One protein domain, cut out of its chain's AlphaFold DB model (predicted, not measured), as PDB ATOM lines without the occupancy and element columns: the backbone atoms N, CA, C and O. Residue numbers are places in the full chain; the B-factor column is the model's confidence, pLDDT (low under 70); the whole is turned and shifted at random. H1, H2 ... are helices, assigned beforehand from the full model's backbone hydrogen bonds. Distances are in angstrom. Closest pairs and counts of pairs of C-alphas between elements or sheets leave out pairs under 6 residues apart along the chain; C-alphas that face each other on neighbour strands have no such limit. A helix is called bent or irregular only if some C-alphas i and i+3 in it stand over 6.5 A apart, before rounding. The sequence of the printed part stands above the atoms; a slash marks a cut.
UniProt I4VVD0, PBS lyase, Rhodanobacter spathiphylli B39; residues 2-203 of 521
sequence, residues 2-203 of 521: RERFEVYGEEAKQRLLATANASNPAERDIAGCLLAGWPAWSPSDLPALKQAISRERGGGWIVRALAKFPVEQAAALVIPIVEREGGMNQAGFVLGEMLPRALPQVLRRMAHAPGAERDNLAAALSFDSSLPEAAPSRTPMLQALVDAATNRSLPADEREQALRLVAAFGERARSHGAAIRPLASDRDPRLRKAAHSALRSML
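This is residues 2 to 203 of the 521 residues of the protein "PBS lyase" of Rhodanobacter spathiphylli B39 (UniProt I4VVD0). The chain is wound in stacked turns, a long row of helical hairpins running from H1 and H2 at one end, through H3 and H4, H5 and H6, H7 and H8, to H9 and H10 and then H11 and H12 at the other. The row turns between its fourth and fifth hairpins, where H10 crosses H7; beyond this, H9 to H12 make an up-and-down bundle, each running against the one before it. The printed part has 202 residues with twelve named helices, H1 to H12 in order, and no named strand; the class is all helix. It is compact by its radius of gyration of the C-alphas, 19.1 A, yet elongated in outline, spanning 60 by 34 by 26 A.

H1, residues 2 to 20, begins with C-alpha 2 at (22.823, 5.186, -19.881); it is irregular, with C-alphas 7 and 10 9.3 A apart, and has a kink of 117 degrees near residue 10. H2 is residues 25 to 35, H3 43 to 55 (19.8 A), H4 61 to 68, H5 71 to 85 (20.2 A) and H6 90 to 98. H3 is only just irregular: C-alphas 44 and 47 are 6.9 A apart. H7 is residues 103 to 112, H8 115 to 125, H9 138 to 150 (18.6 A) and H10 156 to 168 (18.6 A). H11, residues 170 to 185 (20.2 A), is irregular, with C-alphas 175 and 178 7.6 A apart, and has a kink of 91 degrees near residue 177. H12, residues 189 to 201 (18.4 A), ends with C-alpha 201 at (13.541, -37.080, -22.707).

H1 and H2 form a hairpin, closest at the C-alphas of Ala 20 and Arg 28, 4.2 A. H1 touches H3 with residues 17 to 20 alone (Ala 20 and Ala 52, C-alphas 5.5 A). The hub, H4, touches H2, H3, H5 and H6; its closest C-alphas to H2 are Ile 62 and Gly 32, 4.1 A. H6 touches H8 at a steep tilt of 62 degrees (Gly 92 and Ala 124, C-alphas 4.7 A). H7 and H10 touch, only just about perpendicular at 71 degrees (Leu 107 and Glu 158, C-alphas 5.2 A). H10 and H12 touch at a shallow tilt of 12 degrees, the same way (Ala 167 and Ala 198, C-alphas 3.9 A). H9 and H11 touch at 8 degrees, a shallow tilt (Leu 142 and Ala 173, C-alphas 7.1 A). Every O i to N i+4 pair is within hydrogen-bond range in H2, H6, H8, H9, H10 and H12; the counts are 8 of 15 in H1, 7 of 9 in H3, 7 of 11 in H5, 5 of 6 in H7, 0 of 4 in H4, with 5 of 5 O i to N i+3 pairs, and 2 of 12 in H11, with 9 of 13.

The C-alphas farthest apart, those of Tyr 8 and Ser 185, are 61.3 A apart. The printed part has no cut. The link from H8 to H9, residues 126 to 137, is long. The mean pLDDT of the printed part is 86.9; it is under 70 at residues 2 to 7, 58 and 126 to 138.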
ATOM      1  N   ARG A   2      21.767   5.859 -19.085       54.38
ATOM      2  CA  ARG A   2      22.823   5.186 -19.881       54.38
ATOM      3  C   ARG A   2      23.168   5.902 -21.197       54.38
ATOM      4  O   ARG A   2      24.292   6.359 -21.336       54.38
ATOM      5  N   GLU A   3      22.176   6.153 -22.049       56.62
ATOM      6  CA  GLU A   3      22.353   6.850 -23.341       56.62
ATOM      7  C   GLU A   3      22.917   8.278 -23.213       56.62
ATOM      8  O   GLU A   3      23.529   8.802 -24.136       56.62
ATOM      9  N   ARG A   4      22.736   8.932 -22.055       61.56
ATOM     10  CA  ARG A   4      23.272  10.282 -21.809       61.56
ATOM     11  C   ARG A   4      24.740  10.262 -21.389       61.56
ATOM     12  O   ARG A   4      25.413  11.264 -21.587       61.56
ATOM     13  N   PHE A   5      25.230   9.166 -20.801       61.78
ATOM     14  CA  PHE A   5      26.619   9.079 -20.341       61.78
ATOM     15  C   PHE A   5      27.608   8.786 -21.473       61.78
ATOM     16  O   PHE A   5      28.751   9.229 -21.413       61.78
ATOM     17  N   GLU A   6      27.148   8.111 -22.525       62.03
ATOM     18  CA  GLU A   6      27.947   7.788 -23.714       62.03
ATOM     19  C   GLU A   6      28.467   9.041 -24.431       62.03
ATOM     20  O   GLU A   6      29.584   9.041 -24.944       62.03
ATOM     21  N   VAL A   7      27.705  10.141 -24.383       69.31
ATOM     22  CA  VAL A   7      28.084  11.450 -24.949       69.31
ATOM     23  C   VAL A   7      29.372  12.000 -24.319       69.31
ATOM     24  O   VAL A   7      30.108  12.739 -24.968       69.31
ATOM     25  N   TYR A   8      29.680  11.618 -23.075       74.38
ATOM     26  CA  TYR A   8      30.886  12.054 -22.361       74.38
ATOM     27  C   TYR A   8      32.109  11.153 -22.612       74.38
ATOM     28  O   TYR A   8      33.183  11.408 -22.068       74.38
ATOM     29  N   GLY A   9      31.964  10.115 -23.444       84.44
ATOM     30  CA  GLY A   9      33.071   9.341 -23.996       84.44
ATOM     31  C   GLY A   9      33.982   8.668 -22.965       84.44
ATOM     32  O   GLY A   9      33.563   8.243 -21.887       84.44
ATOM     33  N   GLU A  10      35.257   8.536 -23.329       86.56
ATOM     34  CA  GLU A  10      36.249   7.741 -22.597       86.56
ATOM     35  C   GLU A  10      36.482   8.226 -21.159       86.56
ATOM     36  O   GLU A  10      36.627   7.416 -20.245       86.56
ATOM     37  N   GLU A  11      36.456   9.540 -20.927       87.94
ATOM     38  CA  GLU A  11      36.677  10.112 -19.597       87.94
ATOM     39  C   GLU A  11      35.593   9.673 -18.601       87.94
ATOM     40  O   GLU A  11      35.893   9.273 -17.473       87.94
ATOM     41  N   ALA A  12      34.325   9.692 -19.023       88.88
ATOM     42  CA  ALA A  12      33.218   9.247 -18.185       88.88
ATOM     43  C   ALA A  12      33.295   7.747 -17.889       88.88
ATOM     44  O   ALA A  12      33.063   7.346 -16.746       88.88
ATOM     45  N   LYS A  13      33.687   6.928 -18.876       91.25
ATOM     46  CA  LYS A  13      33.923   5.494 -18.671       91.25
ATOM     47  C   LYS A  13      34.982   5.258 -17.594       91.25
ATOM     48  O   LYS A  13      34.728   4.502 -16.661       91.25
ATOM     49  N   GLN A  14      36.132   5.934 -17.674       92.06
ATOM     50  CA  GLN A  14      37.219   5.756 -16.702       92.06
ATOM     51  C   GLN A  14      36.830   6.233 -15.295       92.06
ATOM     52  O   GLN A  14      37.135   5.560 -14.311       92.06
ATOM     53  N   ARG A  15      36.086   7.344 -15.177       91.75
ATOM     54  CA  ARG A  15      35.545   7.805 -13.884       91.75
ATOM     55  C   ARG A  15      34.568   6.794 -13.284       91.75
ATOM     56  O   ARG A  15      34.707   6.443 -12.117       91.75
ATOM     57  N   LEU A  16      33.626   6.285 -14.078       92.56
ATOM     58  CA  LEU A  16      32.689   5.248 -13.636       92.56
ATOM     59  C   LEU A  16      33.419   3.958 -13.249       92.56
ATOM     60  O   LEU A  16      33.038   3.318 -12.273       92.56
ATOM     61  N   LEU A  17      34.478   3.582 -13.968       93.00
ATOM     62  CA  LEU A  17      35.274   2.392 -13.665       93.00
ATOM     63  C   LEU A  17      36.070   2.551 -12.361       93.00
ATOM     64  O   LEU A  17      36.197   1.593 -11.596       93.00
ATOM     65  N   ALA A  18      36.541   3.764 -12.062       93.44
ATOM     66  CA  ALA A  18      37.113   4.098 -10.762       93.44
ATOM     67  C   ALA A  18      36.056   4.010  -9.645       93.44
ATOM     68  O   ALA A  18      36.318   3.396  -8.610       93.44
ATOM     69  N   THR A  19      34.839   4.524  -9.869       94.00
ATOM     70  CA  THR A  19      33.712   4.396  -8.925       94.00
ATOM     71  C   THR A  19      33.311   2.937  -8.701       94.00
ATOM     72  O   THR A  19      33.118   2.519  -7.563       94.00
ATOM     73  N   ALA A  20      33.278   2.119  -9.754       92.19
ATOM     74  CA  ALA A  20      33.017   0.684  -9.656       92.19
ATOM     75  C   ALA A  20      34.099  -0.078  -8.862       92.19
ATOM     76  O   ALA A  20      33.870  -1.198  -8.415       92.19
ATOM     77  N   ASN A  21      35.265   0.533  -8.644       89.94
ATOM     78  CA  ASN A  21      36.341   0.001  -7.813       89.94
ATOM     79  C   ASN A  21      36.414   0.627  -6.408       89.94
ATOM     80  O   ASN A  21      37.288   0.251  -5.621       89.94
ATOM     81  N   ALA A  22      35.504   1.544  -6.073       88.69
ATOM     82  CA  ALA A  22      35.482   2.236  -4.791       88.69
ATOM     83  C   ALA A  22      34.964   1.353  -3.637       88.69
ATOM     84  O   ALA A  22      34.381   0.280  -3.821       88.69
ATOM     85  N   SER A  23      35.173   1.810  -2.403       87.00
ATOM     86  CA  SER A  23      34.812   1.048  -1.199       87.00
ATOM     87  C   SER A  23      33.298   0.949  -0.962       87.00
ATOM     88  O   SER A  23      32.852  -0.035  -0.373       87.00
ATOM     89  N   ASN A  24      32.501   1.911  -1.445       91.12
ATOM     90  CA  ASN A  24      31.056   1.980  -1.207       91.12
ATOM     91  C   ASN A  24      30.264   1.012  -2.122       91.12
ATOM     92  O   ASN A  24      30.264   1.207  -3.337       91.12
ATOM     93  N   PRO A  25      29.550   0.004  -1.579       87.50
ATOM     94  CA  PRO A  25      28.785  -0.955  -2.384       87.50
ATOM     95  C   PRO A  25      27.670  -0.344  -3.243       87.50
ATOM     96  O   PRO A  25      27.477  -0.776  -4.373       87.50
ATOM     97  N   ALA A  26      26.961   0.677  -2.749       87.69
ATOM     98  CA  ALA A  26      25.860   1.287  -3.500       87.69
ATOM     99  C   ALA A  26      26.368   2.064  -4.726       87.69
ATOM    100  O   ALA A  26      25.775   2.010  -5.802       87.69
ATOM    101  N   GLU A  27      27.504   2.750  -4.580       90.19
ATOM    102  CA  GLU A  27      28.164   3.441  -5.691       90.19
ATOM    103  C   GLU A  27      28.678   2.451  -6.739       90.19
ATOM    104  O   GLU A  27      28.530   2.701  -7.939       90.19
ATOM    105  N   ARG A  28      29.229   1.310  -6.301       90.81
ATOM    106  CA  ARG A  28      29.686   0.257  -7.214       90.81
ATOM    107  C   ARG A  28      28.548  -0.340  -8.029       90.81
ATOM    108  O   ARG A  28      28.713  -0.491  -9.237       90.81
ATOM    109  N   ASP A  29      27.409  -0.634  -7.406       86.75
ATOM    110  CA  ASP A  29      26.262  -1.218  -8.106       86.75
ATOM    111  C   ASP A  29      25.701  -0.263  -9.175       86.75
ATOM    112  O   ASP A  29      25.522  -0.650 -10.332       86.75
ATOM    113  N   ILE A  30      25.533   1.024  -8.839       89.12
ATOM    114  CA  ILE A  30      25.073   2.050  -9.790       89.12
ATOM    115  C   ILE A  30      26.075   2.223 -10.938       89.12
ATOM    116  O   ILE A  30      25.682   2.205 -12.109       89.12
ATOM    117  N   ALA A  31      27.367   2.364 -10.625       91.75
ATOM    118  CA  ALA A  31      28.411   2.501 -11.638       91.75
ATOM    119  C   ALA A  31      28.482   1.258 -12.535       91.75
ATOM    120  O   ALA A  31      28.528   1.376 -13.760       91.75
ATOM    121  N   GLY A  32      28.401   0.066 -11.944       91.06
ATOM    122  CA  GLY A  32      28.357  -1.204 -12.654       91.06
ATOM    123  C   GLY A  32      27.138  -1.332 -13.563       91.06
ATOM    124  O   GLY A  32      27.265  -1.787 -14.697       91.06
ATOM    125  N   CYS A  33      25.973  -0.867 -13.116       88.75
ATOM    126  CA  CYS A  33      24.754  -0.822 -13.916       88.75
ATOM    127  C   CYS A  33      24.871   0.130 -15.108       88.75
ATOM    128  O   CYS A  33      24.374  -0.186 -16.191       88.75
ATOM    129  N   LEU A  34      25.541   1.274 -14.965       89.25
ATOM    130  CA  LEU A  34      25.799   2.179 -16.087       89.25
ATOM    131  C   LEU A  34      26.813   1.578 -17.072       89.25
ATOM    132  O   LEU A  34      26.552   1.559 -18.273       89.25
ATOM    133  N   LEU A  35      27.914   1.019 -16.562       90.75
ATOM    134  CA  LEU A  35      28.978   0.401 -17.362       90.75
ATOM    135  C   LEU A  35      28.534  -0.881 -18.083       90.75
ATOM    136  O   LEU A  35      29.029  -1.170 -19.167       90.75
ATOM    137  N   ALA A  36      27.571  -1.625 -17.536       88.50
ATOM    138  CA  ALA A  36      27.012  -2.833 -18.149       88.50
ATOM    139  C   ALA A  36      26.559  -2.629 -19.605       88.50
ATOM    140  O   ALA A  36      26.657  -3.543 -20.419       88.50
ATOM    141  N   GLY A  37      26.034  -1.440 -19.914       80.94
ATOM    142  CA  GLY A  37      25.546  -1.079 -21.244       80.94
ATOM    143  C   GLY A  37      26.560  -0.336 -22.111       80.94
ATOM    144  O   GLY A  37      26.185   0.090 -23.196       80.94
ATOM    145  N   TRP A  38      27.802  -0.148 -21.653       88.75
ATOM    146  CA  TRP A  38      28.766   0.687 -22.367       88.75
ATOM    147  C   TRP A  38      29.083   0.107 -23.758       88.75
ATOM    148  O   TRP A  38      29.350  -1.098 -23.864       88.75
ATOM    149  N   PRO A  39      29.059   0.921 -24.831       82.62
ATOM    150  CA  PRO A  39      29.011   0.410 -26.202       82.62
ATOM    151  C   PRO A  39      30.301  -0.284 -26.653       82.62
ATOM    152  O   PRO A  39      30.238  -1.243 -27.422       82.62
ATOM    153  N   ALA A  40      31.460   0.174 -26.175       84.38
ATOM    154  CA  ALA A  40      32.761  -0.341 -26.584       84.38
ATOM    155  C   ALA A  40      33.758  -0.388 -25.422       84.38
ATOM    156  O   ALA A  40      33.810   0.515 -24.587       84.38
ATOM    157  N   TRP A  41      34.583  -1.430 -25.417       89.50
ATOM    158  CA  TRP A  41      35.620  -1.662 -24.419       89.50
ATOM    159  C   TRP A  41      36.964  -1.886 -25.103       89.50
ATOM    160  O   TRP A  41      37.031  -2.478 -26.179       89.50
ATOM    161  N   SER A  42      38.036  -1.418 -24.471       87.50
ATOM    162  CA  SER A  42      39.405  -1.620 -24.935       87.50
ATOM    163  C   SER A  42      40.116  -2.680 -24.081       87.50
ATOM    164  O   SER A  42      39.783  -2.856 -22.904       87.50
ATOM    165  N   PRO A  43      41.139  -3.375 -24.613       86.69
ATOM    166  CA  PRO A  43      41.930  -4.318 -23.823       86.69
ATOM    167  C   PRO A  43      42.568  -3.705 -22.566       86.69
ATOM    168  O   PRO A  43      42.758  -4.417 -21.580       86.69
ATOM    169  N   SER A  44      42.867  -2.398 -22.564       90.06
ATOM    170  CA  SER A  44      43.433  -1.708 -21.398       90.06
ATOM    171  C   SER A  44      42.431  -1.496 -20.262       90.06
ATOM    172  O   SER A  44      42.854  -1.307 -19.126       90.06
ATOM    173  N   ASP A  45      41.124  -1.589 -20.529       91.38
ATOM    174  CA  ASP A  45      40.081  -1.483 -19.498       91.38
ATOM    175  C   ASP A  45      39.948  -2.769 -18.668       91.38
ATOM    176  O   ASP A  45      39.434  -2.766 -17.547       91.38
ATOM    177  N   LEU A  46      40.411  -3.894 -19.220       90.69
ATOM    178  CA  LEU A  46      40.161  -5.219 -18.670       90.69
ATOM    179  C   LEU A  46      40.706  -5.427 -17.243       90.69
ATOM    180  O   LEU A  46      40.001  -6.050 -16.449       90.69
ATOM    181  N   PRO A  47      41.907  -4.944 -16.856       93.12
ATOM    182  CA  PRO A  47      42.391  -5.085 -15.482       93.12
ATOM    183  C   PRO A  47      41.474  -4.410 -14.454       93.12
ATOM    184  O   PRO A  47      41.108  -5.031 -13.454       93.12
ATOM    185  N   ALA A  48      41.046  -3.176 -14.726       92.38
ATOM    186  CA  ALA A  48      40.162  -2.428 -13.835       92.38
ATOM    187  C   ALA A  48      38.736  -3.007 -13.826       92.38
ATOM    188  O   ALA A  48      38.090  -3.048 -12.775       92.38
ATOM    189  N   LEU A  49      38.274  -3.542 -14.962       92.75
ATOM    190  CA  LEU A  49      37.012  -4.276 -15.055       92.75
ATOM    191  C   LEU A  49      37.037  -5.576 -14.234       92.75
ATOM    192  O   LEU A  49      36.111  -5.834 -13.469       92.75
ATOM    193  N   LYS A  50      38.111  -6.374 -14.329       92.56
ATOM    194  CA  LYS A  50      38.300  -7.592 -13.516       92.56
ATOM    195  C   LYS A  50      38.275  -7.280 -12.023       92.56
ATOM    196  O   LYS A  50      37.635  -7.997 -11.255       92.56
ATOM    197  N   GLN A  51      38.947  -6.203 -11.621       92.31
ATOM    198  CA  GLN A  51      38.960  -5.766 -10.231       92.31
ATOM    199  C   GLN A  51      37.547  -5.399  -9.750       92.31
ATOM    200  O   GLN A  51      37.113  -5.906  -8.713       92.31
ATOM    201  N   ALA A  52      36.801  -4.614 -10.529       92.19
ATOM    202  CA  ALA A  52      35.436  -4.223 -10.186       92.19
ATOM    203  C   ALA A  52      34.491  -5.436 -10.097       92.19
ATOM    204  O   ALA A  52      33.736  -5.552  -9.137       92.19
ATOM    205  N   ILE A  53      34.596  -6.394 -11.027       92.06
ATOM    206  CA  ILE A  53      33.828  -7.650 -10.985       92.06
ATOM    207  C   ILE A  53      34.123  -8.425  -9.694       92.06
ATOM    208  O   ILE A  53      33.201  -8.871  -9.013       92.06
ATOM    209  N   SER A  54      35.397  -8.553  -9.306       89.25
ATOM    210  CA  SER A  54      35.774  -9.292  -8.091       89.25
ATOM    211  C   SER A  54      35.213  -8.676  -6.798       89.25
ATOM    212  O   SER A  54      34.902  -9.408  -5.859       89.25
ATOM    213  N   ARG A  55      35.016  -7.349  -6.762       89.19
ATOM    214  CA  ARG A  55      34.437  -6.630  -5.612       89.19
ATOM    215  C   ARG A  55      32.945  -6.891  -5.412       89.19
ATOM    216  O   ARG A  55      32.465  -6.757  -4.292       89.19
ATOM    217  N   GLU A  56      32.245  -7.322  -6.453       84.00
ATOM    218  CA  GLU A  56      30.836  -7.724  -6.403       84.00
ATOM    219  C   GLU A  56      30.699  -9.246  -6.225       84.00
ATOM    220  O   GLU A  56      29.875  -9.877  -6.863       84.00
ATOM    221  N   ARG A  57      31.555  -9.892  -5.414       76.38
ATOM    222  CA  ARG A  57      31.616 -11.373  -5.272       76.38
ATOM    223  C   ARG A  57      31.871 -12.115  -6.592       76.38
ATOM    224  O   ARG A  57      31.573 -13.296  -6.750       76.38
ATOM    225  N   GLY A  58      32.451 -11.422  -7.567       66.19
ATOM    226  CA  GLY A  58      32.590 -11.931  -8.922       66.19
ATOM    227  C   GLY A  58      31.339 -11.748  -9.779       66.19
ATOM    228  O   GLY A  58      31.388 -12.137 -10.931       66.19
ATOM    229  N   GLY A  59      30.247 -11.145  -9.298       70.62
ATOM    230  CA  GLY A  59      29.012 -10.973 -10.059       70.62
ATOM    231  C   GLY A  59      28.135  -9.806  -9.592       70.62
ATOM    232  O   GLY A  59      27.620  -9.778  -8.485       70.62
ATOM    233  N   GLY A  60      27.887  -8.877 -10.510       84.12
ATOM    234  CA  GLY A  60      26.979  -7.734 -10.389       84.12
ATOM    235  C   GLY A  60      26.664  -7.220 -11.793       84.12
ATOM    236  O   GLY A  60      27.078  -7.844 -12.773       84.12
ATOM    237  N   TRP A  61      25.979  -6.086 -11.950       88.88
ATOM    238  CA  TRP A  61      25.642  -5.585 -13.293       88.88
ATOM    239  C   TRP A  61      26.858  -5.416 -14.214       88.88
ATOM    240  O   TRP A  61      26.766  -5.695 -15.411       88.88
ATOM    241  N   ILE A  62      28.009  -5.036 -13.654       91.69
ATOM    242  CA  ILE A  62      29.230  -4.764 -14.415       91.69
ATOM    243  C   ILE A  62      29.759  -5.975 -15.197       91.69
ATOM    244  O   ILE A  62      30.407  -5.796 -16.225       91.69
ATOM    245  N   VAL A  63      29.442  -7.210 -14.781       92.88
ATOM    246  CA  VAL A  63      29.882  -8.421 -15.498       92.88
ATOM    247  C   VAL A  63      29.339  -8.467 -16.932       92.88
ATOM    248  O   VAL A  63      29.990  -9.031 -17.807       92.88
ATOM    249  N   ARG A  64      28.209  -7.794 -17.210       91.69
ATOM    250  CA  ARG A  64      27.642  -7.670 -18.565       91.69
ATOM    251  C   ARG A  64      28.569  -6.992 -19.565       91.69
ATOM    252  O   ARG A  64      28.479  -7.281 -20.754       91.69
ATOM    253  N   ALA A  65      29.504  -6.167 -19.097       91.94
ATOM    254  CA  ALA A  65      30.532  -5.587 -19.954       91.94
ATOM    255  C   ALA A  65      31.367  -6.662 -20.673       91.94
ATOM    256  O   ALA A  65      31.794  -6.451 -21.807       91.94
ATOM    257  N   LEU A  66      31.555  -7.839 -20.056       92.31
ATOM    258  CA  LEU A  66      32.324  -8.936 -20.645       92.31
ATOM    259  C   LEU A  66      31.705  -9.477 -21.942       92.31
ATOM    260  O   LEU A  66      32.445  -9.975 -22.785       92.31
ATOM    261  N   ALA A  67      30.396  -9.310 -22.170       87.81
ATOM    262  CA  ALA A  67      29.743  -9.694 -23.427       87.81
ATOM    263  C   ALA A  67      30.281  -8.930 -24.656       87.81
ATOM    264  O   ALA A  67      30.066  -9.350 -25.793       87.81
ATOM    265  N   LYS A  68      30.981  -7.806 -24.447       89.44
ATOM    266  CA  LYS A  68      31.600  -6.993 -25.507       89.44
ATOM    267  C   LYS A  68      33.043  -7.394 -25.831       89.44
ATOM    268  O   LYS A  68      33.621  -6.851 -26.769       89.44
ATOM    269  N   PHE A  69      33.628  -8.323 -25.076       90.75
ATOM    270  CA  PHE A  69      34.978  -8.835 -25.309       90.75
ATOM    271  C   PHE A  69      34.951 -10.110 -26.173       90.75
ATOM    272  O   PHE A  69      33.905 -10.752 -26.300       90.75
ATOM    273  N   PRO A  70      36.090 -10.517 -26.771       91.88
ATOM    274  CA  PRO A  70      36.189 -11.793 -27.475       91.88
ATOM    275  C   PRO A  70      35.761 -12.972 -26.592       91.88
ATOM    276  O   PRO A  70      36.162 -13.057 -25.430       91.88
ATOM    277  N   VAL A  71      34.989 -13.902 -27.167       90.69
ATOM    278  CA  VAL A  71      34.338 -15.010 -26.439       90.69
ATOM    279  C   VAL A  71      35.320 -15.811 -25.583       90.69
ATOM    280  O   VAL A  71      35.032 -16.064 -24.422       90.69
ATOM    281  N   GLU A  72      36.498 -16.149 -26.110       89.56
ATOM    282  CA  GLU A  72      37.531 -16.893 -25.371       89.56
ATOM    283  C   GLU A  72      37.983 -16.174 -24.095       89.56
ATOM    284  O   GLU A  72      38.067 -16.763 -23.020       89.56
ATOM    285  N   GLN A  73      38.228 -14.867 -24.192       90.38
ATOM    286  CA  GLN A  73      38.684 -14.066 -23.061       90.38
ATOM    287  C   GLN A  73      37.575 -13.864 -22.026       90.38
ATOM    288  O   GLN A  73      37.840 -13.860 -20.824       90.38
ATOM    289  N   ALA A  74      36.347 -13.671 -22.494       91.69
ATOM    290  CA  ALA A  74      35.214 -13.397 -21.635       91.69
ATOM    291  C   ALA A  74      34.711 -14.666 -20.924       91.69
ATOM    292  O   ALA A  74      34.516 -14.643 -19.710       91.69
ATOM    293  N   ALA A  75      34.596 -15.793 -21.634       92.62
ATOM    294  CA  ALA A  75      34.183 -17.077 -21.069       92.62
ATOM    295  C   ALA A  75      35.143 -17.563 -19.969       92.62
ATOM    296  O   ALA A  75      34.683 -18.003 -18.915       92.62
ATOM    297  N   ALA A  76      36.457 -17.374 -20.146       92.06
ATOM    298  CA  ALA A  76      37.463 -17.689 -19.128       92.06
ATOM    299  C   ALA A  76      37.269 -16.926 -17.800       92.06
ATOM    300  O   ALA A  76      37.736 -17.380 -16.756       92.06
ATOM    301  N   LEU A  77      36.594 -15.772 -17.827       92.44
ATOM    302  CA  LEU A  77      36.269 -14.987 -16.634       92.44
ATOM    303  C   LEU A  77      34.878 -15.314 -16.093       92.44
ATOM    304  O   LEU A  77      34.700 -15.370 -14.881       92.44
ATOM    305  N   VAL A  78      33.909 -15.539 -16.982       93.31
ATOM    306  CA  VAL A  78      32.497 -15.746 -16.639       93.31
ATOM    307  C   VAL A  78      32.231 -17.144 -16.086       93.31
ATOM    308  O   VAL A  78      31.512 -17.269 -15.097       93.31
ATOM    309  N   ILE A  79      32.818 -18.194 -16.669       94.38
ATOM    310  CA  ILE A  79      32.559 -19.582 -16.254       94.38
ATOM    311  C   ILE A  79      32.871 -19.811 -14.759       94.38
ATOM    312  O   ILE A  79      31.976 -20.277 -14.054       94.38
ATOM    313  N   PRO A  80      34.035 -19.390 -14.217       93.81
ATOM    314  CA  PRO A  80      34.328 -19.535 -12.786       93.81
ATOM    315  C   PRO A  80      33.388 -18.763 -11.855       93.81
ATOM    316  O   PRO A  80      33.285 -19.075 -10.669       93.81
ATOM    317  N   ILE A  81      32.739 -17.706 -12.353       93.12
ATOM    318  CA  ILE A  81      31.719 -16.977 -11.595       93.12
ATOM    319  C   ILE A  81      30.442 -17.809 -11.545       93.12
ATOM    320  O   ILE A  81      29.893 -18.000 -10.466       93.12
ATOM    321  N   VAL A  82      29.999 -18.330 -12.692       92.44
ATOM    322  CA  VAL A  82      28.790 -19.158 -12.793       92.44
ATOM    323  C   VAL A  82      28.910 -20.417 -11.939       92.44
ATOM    324  O   VAL A  82      28.001 -20.713 -11.172       92.44
ATOM    325  N   GLU A  83      30.042 -21.118 -12.007       93.50
ATOM    326  CA  GLU A  83      30.295 -22.324 -11.208       93.50
ATOM    327  C   GLU A  83      30.129 -22.065  -9.702       93.50
ATOM    328  O   GLU A  83      29.526 -22.880  -9.005       93.50
ATOM    329  N   ARG A  84      30.610 -20.917  -9.205       91.62
ATOM    330  CA  ARG A  84      30.615 -20.576  -7.774       91.62
ATOM    331  C   ARG A  84      29.317 -19.928  -7.285       91.62
ATOM    332  O   ARG A  84      28.856 -20.248  -6.196       91.62
ATOM    333  N   GLU A  85      28.760 -19.000  -8.059       87.88
ATOM    334  CA  GLU A  85      27.657 -18.115  -7.642       87.88
ATOM    335  C   GLU A  85      26.298 -18.512  -8.254       87.88
ATOM    336  O   GLU A  85      25.284 -17.860  -7.998       87.88
ATOM    337  N   GLY A  86      26.264 -19.554  -9.090       87.50
ATOM    338  CA  GLY A  86      25.063 -20.018  -9.782       87.50
ATOM    339  C   GLY A  86      24.880 -19.439 -11.187       87.50
ATOM    340  O   GLY A  86      25.452 -18.411 -11.555       87.50
ATOM    341  N   GLY A  87      24.043 -20.108 -11.987       81.00
ATOM    342  CA  GLY A  87      23.712 -19.701 -13.360       81.00
ATOM    343  C   GLY A  87      22.577 -18.682 -13.484       81.00
ATOM    344  O   GLY A  87      22.424 -18.057 -14.527       81.00
ATOM    345  N   MET A  88      21.793 -18.461 -12.427       79.56
ATOM    346  CA  MET A  88      20.639 -17.549 -12.445       79.56
ATOM    347  C   MET A  88      21.016 -16.124 -12.016       79.56
ATOM    348  O   MET A  88      20.407 -15.537 -11.124       79.56
ATOM    349  N   ASN A  89      22.058 -15.565 -12.630       84.12
ATOM    350  CA  ASN A  89      22.555 -14.221 -12.333       84.12
ATOM    351  C   ASN A  89      23.094 -13.522 -13.597       84.12
ATOM    352  O   ASN A  89      22.997 -14.030 -14.717       84.12
ATOM    353  N   GLN A  90      23.676 -12.331 -13.425       87.00
ATOM    354  CA  GLN A  90      24.201 -11.535 -14.538       87.00
ATOM    355  C   GLN A  90      25.346 -12.238 -15.289       87.00
ATOM    356  O   GLN A  90      25.485 -12.036 -16.491       87.00
ATOM    357  N   ALA A  91      26.142 -13.077 -14.619       90.00
ATOM    358  CA  ALA A  91      27.213 -13.839 -15.259       90.00
ATOM    359  C   ALA A  91      26.647 -14.984 -16.114       90.00
ATOM    360  O   ALA A  91      27.083 -15.169 -17.248       90.00
ATOM    361  N   GLY A  92      25.622 -15.686 -15.623       87.19
ATOM    362  CA  GLY A  92      24.908 -16.690 -16.415       87.19
ATOM    363  C   GLY A  92      24.252 -16.101 -17.666       87.19
ATOM    364  O   GLY A  92      24.351 -16.689 -18.739       87.19
ATOM    365  N   PHE A  93      23.688 -14.890 -17.572       83.75
ATOM    366  CA  PHE A  93      23.175 -14.159 -18.740       83.75
ATOM    367  C   PHE A  93      24.266 -13.927 -19.798       83.75
ATOM    368  O   PHE A  93      24.057 -14.213 -20.974       83.75
ATOM    369  N   VAL A  94      25.442 -13.455 -19.375       88.50
ATOM    370  CA  VAL A  94      26.585 -13.210 -20.269       88.50
ATOM    371  C   VAL A  94      27.081 -14.503 -20.913       88.50
ATOM    372  O   VAL A  94      27.374 -14.517 -22.107       88.50
ATOM    373  N   LEU A  95      27.151 -15.597 -20.146       88.44
ATOM    374  CA  LEU A  95      27.489 -16.910 -20.691       88.44
ATOM    375  C   LEU A  95      26.471 -17.332 -21.760       88.44
ATOM    376  O   LEU A  95      26.871 -17.782 -22.831       88.44
ATOM    377  N   GLY A  96      25.182 -17.099 -21.498       83.19
ATOM    378  CA  GLY A  96      24.079 -17.281 -22.441       83.19
ATOM    379  C   GLY A  96      24.290 -16.562 -23.778       83.19
ATOM    380  O   GLY A  96      24.179 -17.181 -24.833       83.19
ATOM    381  N   GLU A  97      24.660 -15.277 -23.751       82.19
ATOM    382  CA  GLU A  97      24.910 -14.473 -24.964       82.19
ATOM    383  C   GLU A  97      26.109 -14.963 -25.796       82.19
ATOM    384  O   GLU A  97      26.192 -14.724 -27.005       82.19
ATOM    385  N   MET A  98      27.068 -15.642 -25.165       86.44
ATOM    386  CA  MET A  98      28.248 -16.173 -25.852       86.44
ATOM    387  C   MET A  98      27.984 -17.508 -26.543       86.44
ATOM    388  O   MET A  98      28.785 -17.933 -27.380       86.44
ATOM    389  N   LEU A  99      26.885 -18.182 -26.220       85.38
ATOM    390  CA  LEU A  99      26.554 -19.478 -26.794       85.38
ATOM    391  C   LEU A  99      25.987 -19.354 -28.217       85.38
ATOM    392  O   LEU A  99      25.386 -18.341 -28.568       85.38
ATOM    393  N   PRO A 100      26.196 -20.380 -29.065       88.44
ATOM    394  CA  PRO A 100      26.935 -21.618 -28.788       88.44
ATOM    395  C   PRO A 100      28.467 -21.490 -28.891       88.44
ATOM    396  O   PRO A 100      29.169 -22.476 -28.696       88.44
ATOM    397  N   ARG A 101      29.034 -20.305 -29.163       89.31
ATOM    398  CA  ARG A 101      30.488 -20.148 -29.399       89.31
ATOM    399  C   ARG A 101      31.347 -20.530 -28.187       89.31
ATOM    400  O   ARG A 101      32.418 -21.091 -28.371       89.31
ATOM    401  N   ALA A 102      30.871 -20.270 -26.969       91.25
ATOM    402  CA  ALA A 102      31.558 -20.672 -25.735       91.25
ATOM    403  C   ALA A 102      31.355 -22.155 -25.354       91.25
ATOM    404  O   ALA A 102      31.968 -22.627 -24.397       91.25
ATOM    405  N   LEU A 103      30.508 -22.901 -26.078       91.19
ATOM    406  CA  LEU A 103      30.113 -24.262 -25.706       91.19
ATOM    407  C   LEU A 103      31.305 -25.219 -25.512       91.19
ATOM    408  O   LEU A 103      31.300 -25.926 -24.506       91.19
ATOM    409  N   PRO A 104      32.355 -25.229 -26.363       92.56
ATOM    410  CA  PRO A 104      33.504 -26.112 -26.149       92.56
ATOM    411  C   PRO A 104      34.205 -25.890 -24.800       92.56
ATOM    412  O   PRO A 104      34.591 -26.849 -24.134       92.56
ATOM    413  N   GLN A 105      34.341 -24.634 -24.358       93.31
ATOM    414  CA  GLN A 105      34.935 -24.323 -23.054       93.31
ATOM    415  C   GLN A 105      34.022 -24.765 -21.907       93.31
ATOM    416  O   GLN A 105      34.505 -25.314 -20.918       93.31
ATOM    417  N   VAL A 106      32.707 -24.565 -22.050       94.19
ATOM    418  CA  VAL A 106      31.715 -24.975 -21.046       94.19
ATOM    419  C   VAL A 106      31.703 -26.494 -20.875       94.19
ATOM    420  O   VAL A 106      31.814 -26.968 -19.747       94.19
ATOM    421  N   LEU A 107      31.643 -27.265 -21.966       95.19
ATOM    422  CA  LEU A 107      31.633 -28.732 -21.908       95.19
ATOM    423  C   LEU A 107      32.897 -29.281 -21.239       95.19
ATOM    424  O   LEU A 107      32.798 -30.136 -20.356       95.19
ATOM    425  N   ARG A 108      34.070 -28.732 -21.583       94.81
ATOM    426  CA  ARG A 108      35.346 -29.094 -20.949       94.81
ATOM    427  C   ARG A 108      35.347 -28.825 -19.446       94.81
ATOM    428  O   ARG A 108      35.856 -29.630 -18.672       94.81
ATOM    429  N   ARG A 109      34.775 -27.701 -19.011       94.88
ATOM    430  CA  ARG A 109      34.645 -27.375 -17.581       94.88
ATOM    431  C   ARG A 109      33.679 -28.331 -16.883       94.88
ATOM    432  O   ARG A 109      34.046 -28.940 -15.883       94.88
ATOM    433  N   MET A 110      32.500 -28.568 -17.461       94.88
ATOM    434  CA  MET A 110      31.488 -29.486 -16.919       94.88
ATOM    435  C   MET A 110      31.976 -30.938 -16.788       94.88
ATOM    436  O   MET A 110      31.562 -31.646 -15.862       94.88
ATOM    437  N   ALA A 111      32.844 -31.390 -17.698       93.62
ATOM    438  CA  ALA A 111      33.427 -32.731 -17.679       93.62
ATOM    439  C   ALA A 111      34.247 -33.005 -16.405       93.62
ATOM    440  O   ALA A 111      34.276 -34.136 -15.919       93.62
ATOM    441  N   HIS A 112      34.851 -31.967 -15.819       91.19
ATOM    442  CA  HIS A 112      35.735 -32.084 -14.655       91.19
ATOM    443  C   HIS A 112      35.194 -31.405 -13.387       91.19
ATOM    444  O   HIS A 112      35.769 -31.575 -12.313       91.19
ATOM    445  N   ALA A 113      34.093 -30.659 -13.492       90.56
ATOM    446  CA  ALA A 113      33.484 -29.954 -12.372       90.56
ATOM    447  C   ALA A 113      32.770 -30.904 -11.377       90.56
ATOM    448  O   ALA A 113      32.190 -31.925 -11.783       90.56
ATOM    449  N   PRO A 114      32.743 -30.567 -10.072       92.38
ATOM    450  CA  PRO A 114      31.821 -31.148  -9.097       92.38
ATOM    451  C   PRO A 114      30.350 -31.007  -9.520       92.38
ATOM    452  O   PRO A 114      30.006 -30.171 -10.353       92.38
ATOM    453  N   GLY A 115      29.463 -31.801  -8.907       88.12
ATOM    454  CA  GLY A 115      28.026 -31.803  -9.224       88.12
ATOM    455  C   GLY A 115      27.385 -30.414  -9.160       88.12
ATOM    456  O   GLY A 115      26.850 -29.959 -10.160       88.12
ATOM    457  N   ALA A 116      27.543 -29.700  -8.041       89.69
ATOM    458  CA  ALA A 116      26.952 -28.370  -7.857       89.69
ATOM    459  C   ALA A 116      27.433 -27.335  -8.894       89.69
ATOM    460  O   ALA A 116      26.637 -26.569  -9.425       89.69
ATOM    461  N   GLU A 117      28.726 -27.333  -9.226       92.94
ATOM    462  CA  GLU A 117      29.288 -26.427 -10.236       92.94
ATOM    463  C   GLU A 117      28.786 -26.775 -11.645       92.94
ATOM    464  O   GLU A 117      28.445 -25.890 -12.430       92.94
ATOM    465  N   ARG A 118      28.684 -28.075 -11.954       91.69
ATOM    466  CA  ARG A 118      28.096 -28.560 -13.206       91.69
ATOM    467  C   ARG A 118      26.625 -28.167 -13.320       91.69
ATOM    468  O   ARG A 118      26.214 -27.734 -14.393       91.69
ATOM    469  N   ASP A 119      25.858 -28.297 -12.244       86.44
ATOM    470  CA  ASP A 119      24.441 -27.929 -12.206       86.44
ATOM    471  C   ASP A 119      24.270 -26.415 -12.366       86.44
ATOM    472  O   ASP A 119      23.399 -25.965 -13.109       86.44
ATOM    473  N   ASN A 120      25.161 -25.617 -11.768       89.50
ATOM    474  CA  ASN A 120      25.201 -24.170 -11.966       89.50
ATOM    475  C   ASN A 120      25.478 -23.790 -13.427       89.50
ATOM    476  O   ASN A 120      24.807 -22.907 -13.970       89.50
ATOM    477  N   LEU A 121      26.430 -24.468 -14.076       90.44
ATOM    478  CA  LEU A 121      26.697 -24.286 -15.501       90.44
ATOM    479  C   LEU A 121      25.494 -24.698 -16.343       90.44
ATOM    480  O   LEU A 121      25.060 -23.909 -17.174       90.44
ATOM    481  N   ALA A 122      24.908 -25.869 -16.095       85.12
ATOM    482  CA  ALA A 122      23.713 -26.330 -16.794       85.12
ATOM    483  C   ALA A 122      22.540 -25.348 -16.632       85.12
ATOM    484  O   ALA A 122      21.878 -25.022 -17.614       85.12
ATOM    485  N   ALA A 123      22.323 -24.798 -15.434       79.12
ATOM    486  CA  ALA A 123      21.282 -23.805 -15.175       79.12
ATOM    487  C   ALA A 123      21.467 -22.519 -15.998       79.12
ATOM    488  O   ALA A 123      20.481 -21.952 -16.467       79.12
ATOM    489  N   ALA A 124      22.710 -22.081 -16.232       78.62
ATOM    490  CA  ALA A 124      22.991 -20.947 -17.116       78.62
ATOM    491  C   ALA A 124      22.628 -21.236 -18.587       78.62
ATOM    492  O   ALA A 124      22.319 -20.310 -19.334       78.62
ATOM    493  N   LEU A 125      22.639 -22.511 -18.997       75.06
ATOM    494  CA  LEU A 125      22.243 -22.960 -20.339       75.06
ATOM    495  C   LEU A 125      20.723 -23.143 -20.470       75.06
ATOM    496  O   LEU A 125      20.185 -23.020 -21.568       75.06
ATOM    497  N   SER A 126      20.041 -23.415 -19.355       60.66
ATOM    498  CA  SER A 126      18.590 -23.636 -19.273       60.66
ATOM    499  C   SER A 126      17.762 -22.352 -19.109       60.66
ATOM    500  O   SER A 126      16.537 -22.429 -19.032       60.66
ATOM    501  N   PHE A 127      18.390 -21.172 -19.024       55.56
ATOM    502  CA  PHE A 127      17.689 -19.900 -18.818       55.56
ATOM    503  C   PHE A 127      16.914 -19.482 -20.083       55.56
ATOM    504  O   PHE A 127      17.415 -18.785 -20.960       55.56
ATOM    505  N   ASP A 128      15.651 -19.904 -20.158       50.25
ATOM    506  CA  ASP A 128      14.718 -19.620 -21.259       50.25
ATOM    507  C   ASP A 128      14.433 -18.107 -21.436       50.25
ATOM    508  O   ASP A 128      13.954 -17.676 -22.481       50.25
ATOM    509  N   SER A 129      14.767 -17.273 -20.443       42.81
ATOM    510  CA  SER A 129      14.572 -15.814 -20.444       42.81
ATOM    511  C   SER A 129      15.784 -14.985 -20.903       42.81
ATOM    512  O   SER A 129      15.656 -13.767 -21.032       42.81
ATOM    513  N   SER A 130      16.943 -15.588 -21.209       42.75
ATOM    514  CA  SER A 130      18.040 -14.906 -21.939       42.75
ATOM    515  C   SER A 130      17.906 -15.056 -23.451       42.75
ATOM    516  O   SER A 130      18.559 -14.329 -24.199       42.75
ATOM    517  N   LEU A 131      17.033 -15.952 -23.912       47.53
ATOM    518  CA  LEU A 131      16.699 -16.120 -25.316       47.53
ATOM    519  C   LEU A 131      15.228 -15.734 -25.501       47.53
ATOM    520  O   LEU A 131      14.370 -16.548 -25.170       47.53
ATOM    521  N   PRO A 132      14.908 -14.522 -25.999       41.62
ATOM    522  CA  PRO A 132      13.535 -14.143 -26.342       41.62
ATOM    523  C   PRO A 132      12.794 -15.263 -27.093       41.62
ATOM    524  O   PRO A 132      13.416 -15.984 -27.866       41.62
ATOM    525  N   GLU A 133      11.473 -15.394 -26.931       41.91
ATOM    526  CA  GLU A 133      10.650 -16.389 -27.657       41.91
ATOM    527  C   GLU A 133      10.842 -16.346 -29.186       41.91
ATOM    528  O   GLU A 133      10.693 -17.358 -29.864       41.91
ATOM    529  N   ALA A 134      11.232 -15.186 -29.724       42.84
ATOM    530  CA  ALA A 134      11.546 -14.964 -31.134       42.84
ATOM    531  C   ALA A 134      13.054 -15.037 -31.466       42.84
ATOM    532  O   ALA A 134      13.457 -14.678 -32.574       42.84
ATOM    533  N   ALA A 135      13.915 -15.440 -30.527       44.78
ATOM    534  CA  ALA A 135      15.355 -15.450 -30.731       44.78
ATOM    535  C   ALA A 135      15.767 -16.636 -31.618       44.78
ATOM    536  O   ALA A 135      15.578 -17.792 -31.231       44.78
ATOM    537  N   PRO A 136      16.425 -16.388 -32.763       45.69
ATOM    538  CA  PRO A 136      16.935 -17.434 -33.649       45.69
ATOM    539  C   PRO A 136      18.065 -18.293 -33.035       45.69
ATOM    540  O   PRO A 136      18.707 -19.028 -33.771       45.69
ATOM    541  N   SER A 137      18.338 -18.223 -31.722       54.16
ATOM    542  CA  SER A 137      19.483 -18.835 -31.022       54.16
ATOM    543  C   SER A 137      19.202 -20.178 -30.331       54.16
ATOM    544  O   SER A 137      20.147 -20.924 -30.065       54.16
ATOM    545  N   ARG A 138      17.933 -20.542 -30.081       64.50
ATOM    546  CA  ARG A 138      17.577 -21.823 -29.431       64.50
ATOM    547  C   ARG A 138      17.891 -23.027 -30.325       64.50
ATOM    548  O   ARG A 138      18.494 -23.997 -29.873       64.50
ATOM    549  N   THR A 139      17.548 -22.935 -31.609       74.44
ATOM    550  CA  THR A 139      17.839 -23.979 -32.604       74.44
ATOM    551  C   THR A 139      19.348 -24.140 -32.857       74.44
ATOM    552  O   THR A 139      19.819 -25.274 -32.801       74.44
ATOM    553  N   PRO A 140      20.147 -23.067 -33.042       83.44
ATOM    554  CA  PRO A 140      21.605 -23.175 -33.124       83.44
ATOM    555  C   PRO A 140      22.275 -23.780 -31.890       83.44
ATOM    556  O   PRO A 140      23.224 -24.542 -32.046       83.44
ATOM    557  N   MET A 141      21.811 -23.464 -30.673       86.25
ATOM    558  CA  MET A 141      22.371 -24.050 -29.450       86.25
ATOM    559  C   MET A 141      22.129 -25.559 -29.394       86.25
ATOM    560  O   MET A 141      23.064 -26.327 -29.177       86.25
ATOM    561  N   LEU A 142      20.889 -25.990 -29.635       88.12
ATOM    562  CA  LEU A 142      20.550 -27.409 -29.687       88.12
ATOM    563  C   LEU A 142      21.337 -28.138 -30.786       88.12
ATOM    564  O   LEU A 142      21.897 -29.200 -30.525       88.12
ATOM    565  N   GLN A 143      21.451 -27.548 -31.980       91.25
ATOM    566  CA  GLN A 143      22.273 -28.103 -33.054       91.25
ATOM    567  C   GLN A 143      23.737 -28.257 -32.612       91.25
ATOM    568  O   GLN A 143      24.303 -29.333 -32.767       91.25
ATOM    569  N   ALA A 144      24.327 -27.235 -31.987       93.12
ATOM    570  CA  ALA A 144      25.707 -27.288 -31.507       93.12
ATOM    571  C   ALA A 144      25.926 -28.361 -30.423       93.12
ATOM    572  O   ALA A 144      26.977 -29.000 -30.390       93.12
ATOM    573  N   LEU A 145      24.939 -28.592 -29.551       94.69
ATOM    574  CA  LEU A 145      24.975 -29.679 -28.569       94.69
ATOM    575  C   LEU A 145      24.922 -31.058 -29.238       94.69
ATOM    576  O   LEU A 145      25.678 -31.952 -28.860       94.69
ATOM    577  N   VAL A 146      24.064 -31.234 -30.247       96.25
ATOM    578  CA  VAL A 146      23.976 -32.480 -31.028       96.25
ATOM    579  C   VAL A 146      25.275 -32.731 -31.801       96.25
ATOM    580  O   VAL A 146      25.798 -33.851 -31.786       96.25
ATOM    581  N   ASP A 147      25.843 -31.692 -32.414       97.06
ATOM    582  CA  ASP A 147      27.133 -31.754 -33.102       97.06
ATOM    583  C   ASP A 147      28.248 -32.151 -32.126       97.06
ATOM    584  O   ASP A 147      29.018 -33.070 -32.402       97.06
ATOM    585  N   ALA A 148      28.304 -31.535 -30.941       97.44
ATOM    586  CA  ALA A 148      29.272 -31.890 -29.905       97.44
ATOM    587  C   ALA A 148      29.106 -33.343 -29.424       97.44
ATOM    588  O   ALA A 148      30.088 -34.075 -29.344       97.44
ATOM    589  N   ALA A 149      27.878 -33.801 -29.161       97.69
ATOM    590  CA  ALA A 149      27.600 -35.168 -28.711       97.69
ATOM    591  C   ALA A 149      28.054 -36.237 -29.727       97.69
ATOM    592  O   ALA A 149      28.568 -37.306 -29.363       97.69
ATOM    593  N   THR A 150      27.874 -35.946 -31.016       97.25
ATOM    594  CA  THR A 150      28.172 -36.866 -32.123       97.25
ATOM    595  C   THR A 150      29.601 -36.739 -32.656       97.25
ATOM    596  O   THR A 150      30.083 -37.651 -33.336       97.25
ATOM    597  N   ASN A 151      30.323 -35.673 -32.300       96.88
ATOM    598  CA  ASN A 151      31.694 -35.455 -32.736       96.88
ATOM    599  C   ASN A 151      32.677 -36.412 -32.040       96.88
ATOM    600  O   ASN A 151      33.057 -36.233 -30.885       96.88
ATOM    601  N   ARG A 152      33.167 -37.403 -32.791       94.88
ATOM    602  CA  ARG A 152      34.117 -38.413 -32.298       94.88
ATOM    603  C   ARG A 152      35.507 -37.866 -31.964       94.88
ATOM    604  O   ARG A 152      36.275 -38.587 -31.335       94.88
ATOM    605  N   SER A 153      35.847 -36.645 -32.384       96.00
ATOM    606  CA  SER A 153      37.120 -36.018 -32.016       96.00
ATOM    607  C   SER A 153      37.114 -35.455 -30.594       96.00
ATOM    608  O   SER A 153      38.184 -35.145 -30.074       96.00
ATOM    609  N   LEU A 154      35.938 -35.274 -29.982       95.56
ATOM    610  CA  LEU A 154      35.825 -34.777 -28.615       95.56
ATOM    611  C   LEU A 154      35.984 -35.910 -27.587       95.56
ATOM    612  O   LEU A 154      35.566 -37.046 -27.848       95.56
ATOM    613  N   PRO A 155      36.542 -35.608 -26.401       95.94
ATOM    614  CA  PRO A 155      36.561 -36.526 -25.267       95.94
ATOM    615  C   PRO A 155      35.166 -37.062 -24.906       95.94
ATOM    616  O   PRO A 155      34.150 -36.380 -25.049       95.94
ATOM    617  N   ALA A 156      35.101 -38.309 -24.432       95.56
ATOM    618  CA  ALA A 156      33.829 -38.973 -24.135       95.56
ATOM    619  C   ALA A 156      33.044 -38.303 -22.993       95.56
ATOM    620  O   ALA A 156      31.821 -38.304 -23.016       95.56
ATOM    621  N   ASP A 157      33.728 -37.713 -22.019       95.12
ATOM    622  CA  ASP A 157      33.122 -36.936 -20.935       95.12
ATOM    623  C   ASP A 157      32.520 -35.611 -21.430       95.12
ATOM    624  O   ASP A 157      31.394 -35.293 -21.053       95.12
ATOM    625  N   GLU A 158      33.186 -34.878 -22.330       96.50
ATOM    626  CA  GLU A 158      32.609 -33.685 -22.977       96.50
ATOM    627  C   GLU A 158      31.359 -34.037 -23.805       96.50
ATOM    628  O   GLU A 158      30.321 -33.376 -23.702       96.50
ATOM    629  N   ARG A 159      31.425 -35.127 -24.580       97.94
ATOM    630  CA  ARG A 159      30.287 -35.659 -25.350       97.94
ATOM    631  C   ARG A 159      29.135 -36.103 -24.444       97.94
ATOM    632  O   ARG A 159      27.972 -35.884 -24.777       97.94
ATOM    633  N   GLU A 160      29.441 -36.696 -23.290       96.38
ATOM    634  CA  GLU A 160      28.450 -37.051 -22.271       96.38
ATOM    635  C   GLU A 160      27.736 -35.804 -21.730       96.38
ATOM    636  O   GLU A 160      26.509 -35.804 -21.625       96.38
ATOM    637  N   GLN A 161      28.473 -34.726 -21.428       95.25
ATOM    638  CA  GLN A 161      27.862 -33.467 -20.984       95.25
ATOM    639  C   GLN A 161      26.953 -32.874 -22.062       95.25
ATOM    640  O   GLN A 161      25.843 -32.439 -21.752       95.25
ATOM    641  N   ALA A 162      27.369 -32.925 -23.329       95.88
ATOM    642  CA  ALA A 162      26.535 -32.482 -24.440       95.88
ATOM    643  C   ALA A 162      25.220 -33.281 -24.517       95.88
ATOM    644  O   ALA A 162      24.154 -32.680 -24.608       95.88
ATOM    645  N   LEU A 163      25.265 -34.614 -24.386       96.56
ATOM    646  CA  LEU A 163      24.066 -35.467 -24.363       96.56
ATOM    647  C   LEU A 163      23.120 -35.145 -23.200       96.56
ATOM    648  O   LEU A 163      21.908 -35.090 -23.396       96.56
ATOM    649  N   ARG A 164      23.656 -34.901 -21.998       91.88
ATOM    650  CA  ARG A 164      22.848 -34.497 -20.833       91.88
ATOM    651  C   ARG A 164      22.128 -33.173 -21.080       91.88
ATOM    652  O   ARG A 164      20.970 -33.023 -20.710       91.88
ATOM    653  N   LEU A 165      22.797 -32.232 -21.742       89.81
ATOM    654  CA  LEU A 165      22.198 -30.956 -22.118       89.81
ATOM    655  C   LEU A 165      21.172 -31.112 -23.245       89.81
ATOM    656  O   LEU A 165      20.125 -30.484 -23.165       89.81
ATOM    657  N   VAL A 166      21.391 -31.991 -24.235       92.00
ATOM    658  CA  VAL A 166      20.353 -32.354 -25.223       92.00
ATOM    659  C   VAL A 166      19.113 -32.917 -24.521       92.00
ATOM    660  O   VAL A 166      18.000 -32.512 -24.844       92.00
ATOM    661  N   ALA A 167      19.287 -33.791 -23.522       88.44
ATOM    662  CA  ALA A 167      18.176 -34.340 -22.744       88.44
ATOM    663  C   ALA A 167      17.339 -33.240 -22.062       88.44
ATOM    664  O   ALA A 167      16.114 -33.326 -22.046       88.44
ATOM    665  N   ALA A 168      17.978 -32.170 -21.574       83.88
ATOM    666  CA  ALA A 168      17.294 -31.035 -20.952       83.88
ATOM    667  C   ALA A 168      16.388 -30.246 -21.923       83.88
ATOM    668  O   ALA A 168      15.452 -29.583 -21.478       83.88
ATOM    669  N   PHE A 169      16.604 -30.340 -23.242       82.44
ATOM    670  CA  PHE A 169      15.681 -29.776 -24.239       82.44
ATOM    671  C   PHE A 169      14.404 -30.614 -24.415       82.44
ATOM    672  O   PHE A 169      13.419 -30.108 -24.966       82.44
ATOM    673  N   GLY A 170      14.394 -31.863 -23.938       85.06
ATOM    674  CA  GLY A 170      13.241 -32.758 -23.979       85.06
ATOM    675  C   GLY A 170      12.678 -32.933 -25.390       85.06
ATOM    676  O   GLY A 170      13.419 -33.064 -26.366       85.06
ATOM    677  N   GLU A 171      11.355 -32.863 -25.520       82.75
ATOM    678  CA  GLU A 171      10.644 -33.000 -26.799       82.75
ATOM    679  C   GLU A 171      11.077 -31.988 -27.870       82.75
ATOM    680  O   GLU A 171      10.984 -32.276 -29.063       82.75
ATOM    681  N   ARG A 172      11.608 -30.820 -27.479       83.50
ATOM    682  CA  ARG A 172      12.118 -29.829 -28.445       83.50
ATOM    683  C   ARG A 172      13.305 -30.369 -29.242       83.50
ATOM    684  O   ARG A 172      13.547 -29.906 -30.351       83.50
ATOM    685  N   ALA A 173      14.021 -31.353 -28.697       88.81
ATOM    686  CA  ALA A 173      15.120 -32.028 -29.367       88.81
ATOM    687  C   ALA A 173      14.693 -33.220 -30.236       88.81
ATOM    688  O   ALA A 173      15.542 -33.779 -30.929       88.81
ATOM    689  N   ARG A 174      13.399 -33.588 -30.272       88.25
ATOM    690  CA  ARG A 174      12.895 -34.803 -30.944       88.25
ATOM    691  C   ARG A 174      13.337 -34.930 -32.404       88.25
ATOM    692  O   ARG A 174      13.700 -36.021 -32.837       88.25
ATOM    693  N   SER A 175      13.391 -33.825 -33.151       90.00
ATOM    694  CA  SER A 175      13.839 -33.815 -34.556       90.00
ATOM    695  C   SER A 175      15.284 -34.302 -34.755       90.00
ATOM    696  O   SER A 175      15.629 -34.749 -35.846       90.00
ATOM    697  N   HIS A 176      16.120 -34.270 -33.713       93.94
ATOM    698  CA  HIS A 176      17.517 -34.709 -33.748       93.94
ATOM    699  C   HIS A 176      17.715 -36.182 -33.354       93.94
ATOM    700  O   HIS A 176      18.852 -36.655 -33.312       93.94
ATOM    701  N   GLY A 177      16.641 -36.941 -33.108       94.50
ATOM    702  CA  GLY A 177      16.717 -38.335 -32.655       94.50
ATOM    703  C   GLY A 177      17.581 -39.231 -33.537       94.50
ATOM    704  O   GLY A 177      18.420 -39.977 -33.033       94.50
ATOM    705  N   ALA A 178      17.489 -39.077 -34.860       96.50
ATOM    706  CA  ALA A 178      18.297 -39.837 -35.814       96.50
ATOM    707  C   ALA A 178      19.817 -39.690 -35.592       96.50
ATOM    708  O   ALA A 178      20.551 -40.657 -35.791       96.50
ATOM    709  N   ALA A 179      20.286 -38.518 -35.149       97.44
ATOM    710  CA  ALA A 179      21.699 -38.270 -34.866       97.44
ATOM    711  C   ALA A 179      22.156 -38.907 -33.541       97.44
ATOM    712  O   ALA A 179      23.305 -39.330 -33.421       97.44
ATOM    713  N   ILE A 180      21.257 -39.005 -32.557       98.12
ATOM    714  CA  ILE A 180      21.561 -39.518 -31.214       98.12
ATOM    715  C   ILE A 180      21.426 -41.046 -31.131       98.12
ATOM    716  O   ILE A 180      22.219 -41.682 -30.438       98.12
ATOM    717  N   ARG A 181      20.492 -41.662 -31.871       98.00
ATOM    718  CA  ARG A 181      20.239 -43.121 -31.866       98.00
ATOM    719  C   ARG A 181      21.503 -43.995 -31.958       98.00
ATOM    720  O   ARG A 181      21.604 -44.932 -31.167       98.00
ATOM    721  N   PRO A 182      22.497 -43.721 -32.831       97.69
ATOM    722  CA  PRO A 182      23.714 -44.535 -32.891       97.69
ATOM    723  C   PRO A 182      24.505 -44.572 -31.573       97.69
ATOM    724  O   PRO A 182      25.176 -45.563 -31.288       97.69
ATOM    725  N   LEU A 183      24.419 -43.515 -30.757       97.69
ATOM    726  CA  LEU A 183      25.129 -43.404 -29.481       97.69
ATOM    727  C   LEU A 183      24.514 -44.280 -28.381       97.69
ATOM    728  O   LEU A 183      25.217 -44.659 -27.448       97.69
ATOM    729  N   ALA A 184      23.244 -44.682 -28.509       96.31
ATOM    730  CA  ALA A 184      22.608 -45.623 -27.583       96.31
ATOM    731  C   ALA A 184      23.305 -46.999 -27.575       96.31
ATOM    732  O   ALA A 184      23.272 -47.721 -26.585       96.31
ATOM    733  N   SER A 185      24.014 -47.340 -28.657       95.88
ATOM    734  CA  SER A 185      24.820 -48.563 -28.790       95.88
ATOM    735  C   SER A 185      26.338 -48.305 -28.793       95.88
ATOM    736  O   SER A 185      27.105 -49.164 -29.229       95.88
ATOM    737  N   ASP A 186      26.797 -47.137 -28.326       97.00
ATOM    738  CA  ASP A 186      28.226 -46.794 -28.249       97.00
ATOM    739  C   ASP A 186      29.017 -47.790 -27.366       97.00
ATOM    740  O   ASP A 186      28.486 -48.431 -26.460       97.00
ATOM    741  N   ARG A 187      30.322 -47.951 -27.596       96.00
ATOM    742  CA  ARG A 187      31.152 -48.830 -26.757       96.00
ATOM    743  C   ARG A 187      31.382 -48.231 -25.369       96.00
ATOM    744  O   ARG A 187      31.469 -48.993 -24.403       96.00
ATOM    745  N   ASP A 188      31.423 -46.903 -25.244       96.50
ATOM    746  CA  ASP A 188      31.549 -46.241 -23.943       96.50
ATOM    747  C   ASP A 188      30.210 -46.309 -23.173       96.50
ATOM    748  O   ASP A 188      29.193 -45.786 -23.645       96.50
ATOM    749  N   PRO A 189      30.167 -46.941 -21.981       95.81
ATOM    750  CA  PRO A 189      28.947 -47.042 -21.180       95.81
ATOM    751  C   PRO A 189      28.359 -45.691 -20.767       95.81
ATOM    752  O   PRO A 189      27.140 -45.593 -20.616       95.81
ATOM    753  N   ARG A 190      29.189 -44.653 -20.603       93.94
ATOM    754  CA  ARG A 190      28.727 -43.303 -20.251       93.94
ATOM    755  C   ARG A 190      27.904 -42.706 -21.382       93.94
ATOM    756  O   ARG A 190      26.795 -42.231 -21.149       93.94
ATOM    757  N   LEU A 191      28.420 -42.809 -22.606       97.31
ATOM    758  CA  LEU A 191      27.751 -42.308 -23.804       97.31
ATOM    759  C   LEU A 191      26.463 -43.068 -24.090       97.31
ATOM    760  O   LEU A 191      25.448 -42.425 -24.339       97.31
ATOM    761  N   ARG A 192      26.462 -44.404 -23.957       97.12
ATOM    762  CA  ARG A 192      25.219 -45.185 -24.061       97.12
ATOM    763  C   ARG A 192      24.167 -44.703 -23.078       97.12
ATOM    764  O   ARG A 192      23.056 -44.381 -23.483       97.12
ATOM    765  N   LYS A 193      24.515 -44.625 -21.788       95.19
ATOM    766  CA  LYS A 193      23.570 -44.221 -20.738       95.19
ATOM    767  C   LYS A 193      23.026 -42.812 -20.989       95.19
ATOM    768  O   LYS A 193      21.818 -42.603 -20.901       95.19
ATOM    769  N   ALA A 194      23.897 -41.861 -21.322       95.75
ATOM    770  CA  ALA A 194      23.493 -40.489 -21.610       95.75
ATOM    771  C   ALA A 194      22.626 -40.391 -22.880       95.75
ATOM    772  O   ALA A 194      21.657 -39.638 -22.891       95.75
ATOM    773  N   ALA A 195      22.909 -41.191 -23.913       97.88
ATOM    774  CA  ALA A 195      22.104 -41.244 -25.131       97.88
ATOM    775  C   ALA A 195      20.709 -41.833 -24.879       97.88
ATOM    776  O   ALA A 195      19.729 -41.246 -25.324       97.88
ATOM    777  N   HIS A 196      20.597 -42.926 -24.113       96.25
ATOM    778  CA  HIS A 196      19.297 -43.458 -23.682       96.25
ATOM    779  C   HIS A 196      18.501 -42.420 -22.882       96.25
ATOM    780  O   HIS A 196      17.324 -42.201 -23.160       96.25
ATOM    781  N   SER A 197      19.150 -41.718 -21.945       91.94
ATOM    782  CA  SER A 197      18.511 -40.628 -21.197       91.94
ATOM    783  C   SER A 197      17.995 -39.524 -22.125       91.94
ATOM    784  O   SER A 197      16.851 -39.105 -21.983       91.94
ATOM    785  N   ALA A 198      18.808 -39.077 -23.088       94.06
ATOM    786  CA  ALA A 198      18.414 -38.048 -24.045       94.06
ATOM    787  C   ALA A 198      17.245 -38.501 -24.928       94.06
ATOM    788  O   ALA A 198      16.254 -37.786 -25.033       94.06
ATOM    789  N   LEU A 199      17.312 -39.708 -25.499       96.56
ATOM    790  CA  LEU A 199      16.253 -40.266 -26.345       96.56
ATOM    791  C   LEU A 199      14.932 -40.440 -25.582       96.56
ATOM    792  O   LEU A 199      13.872 -40.168 -26.146       96.56
ATOM    793  N   ARG A 200      14.983 -40.823 -24.298       92.56
ATOM    794  CA  ARG A 200      13.803 -40.854 -23.420       92.56
ATOM    795  C   ARG A 200      13.219 -39.465 -23.209       92.56
ATOM    796  O   ARG A 200      12.029 -39.295 -23.431       92.56
ATOM    797  N   SER A 201      14.025 -38.462 -22.862       87.62
ATOM    798  CA  SER A 201      13.541 -37.080 -22.707       87.62
ATOM    799  C   SER A 201      12.993 -36.490 -24.014       87.62
ATOM    800  O   SER A 201      12.064 -35.689 -23.992       87.62
ATOM    801  N   MET A 202      13.543 -36.903 -25.157       90.62
ATOM    802  CA  MET A 202      13.090 -36.516 -26.496       90.62
ATOM    803  C   MET A 202      11.785 -37.192 -26.928       90.62
ATOM    804  O   MET A 202      11.185 -36.756 -27.914       90.62
ATOM    805  N   LEU A 203      11.363 -38.242 -26.211       91.62
ATOM    806  CA  LEU A 203      10.291 -39.149 -26.612       91.62
ATOM    807  C   LEU A 203      10.550 -39.755 -28.003       91.62
ATOM    808  O   LEU A 203       9.658 -39.822 -28.847       91.62
TER     809      LEU A 203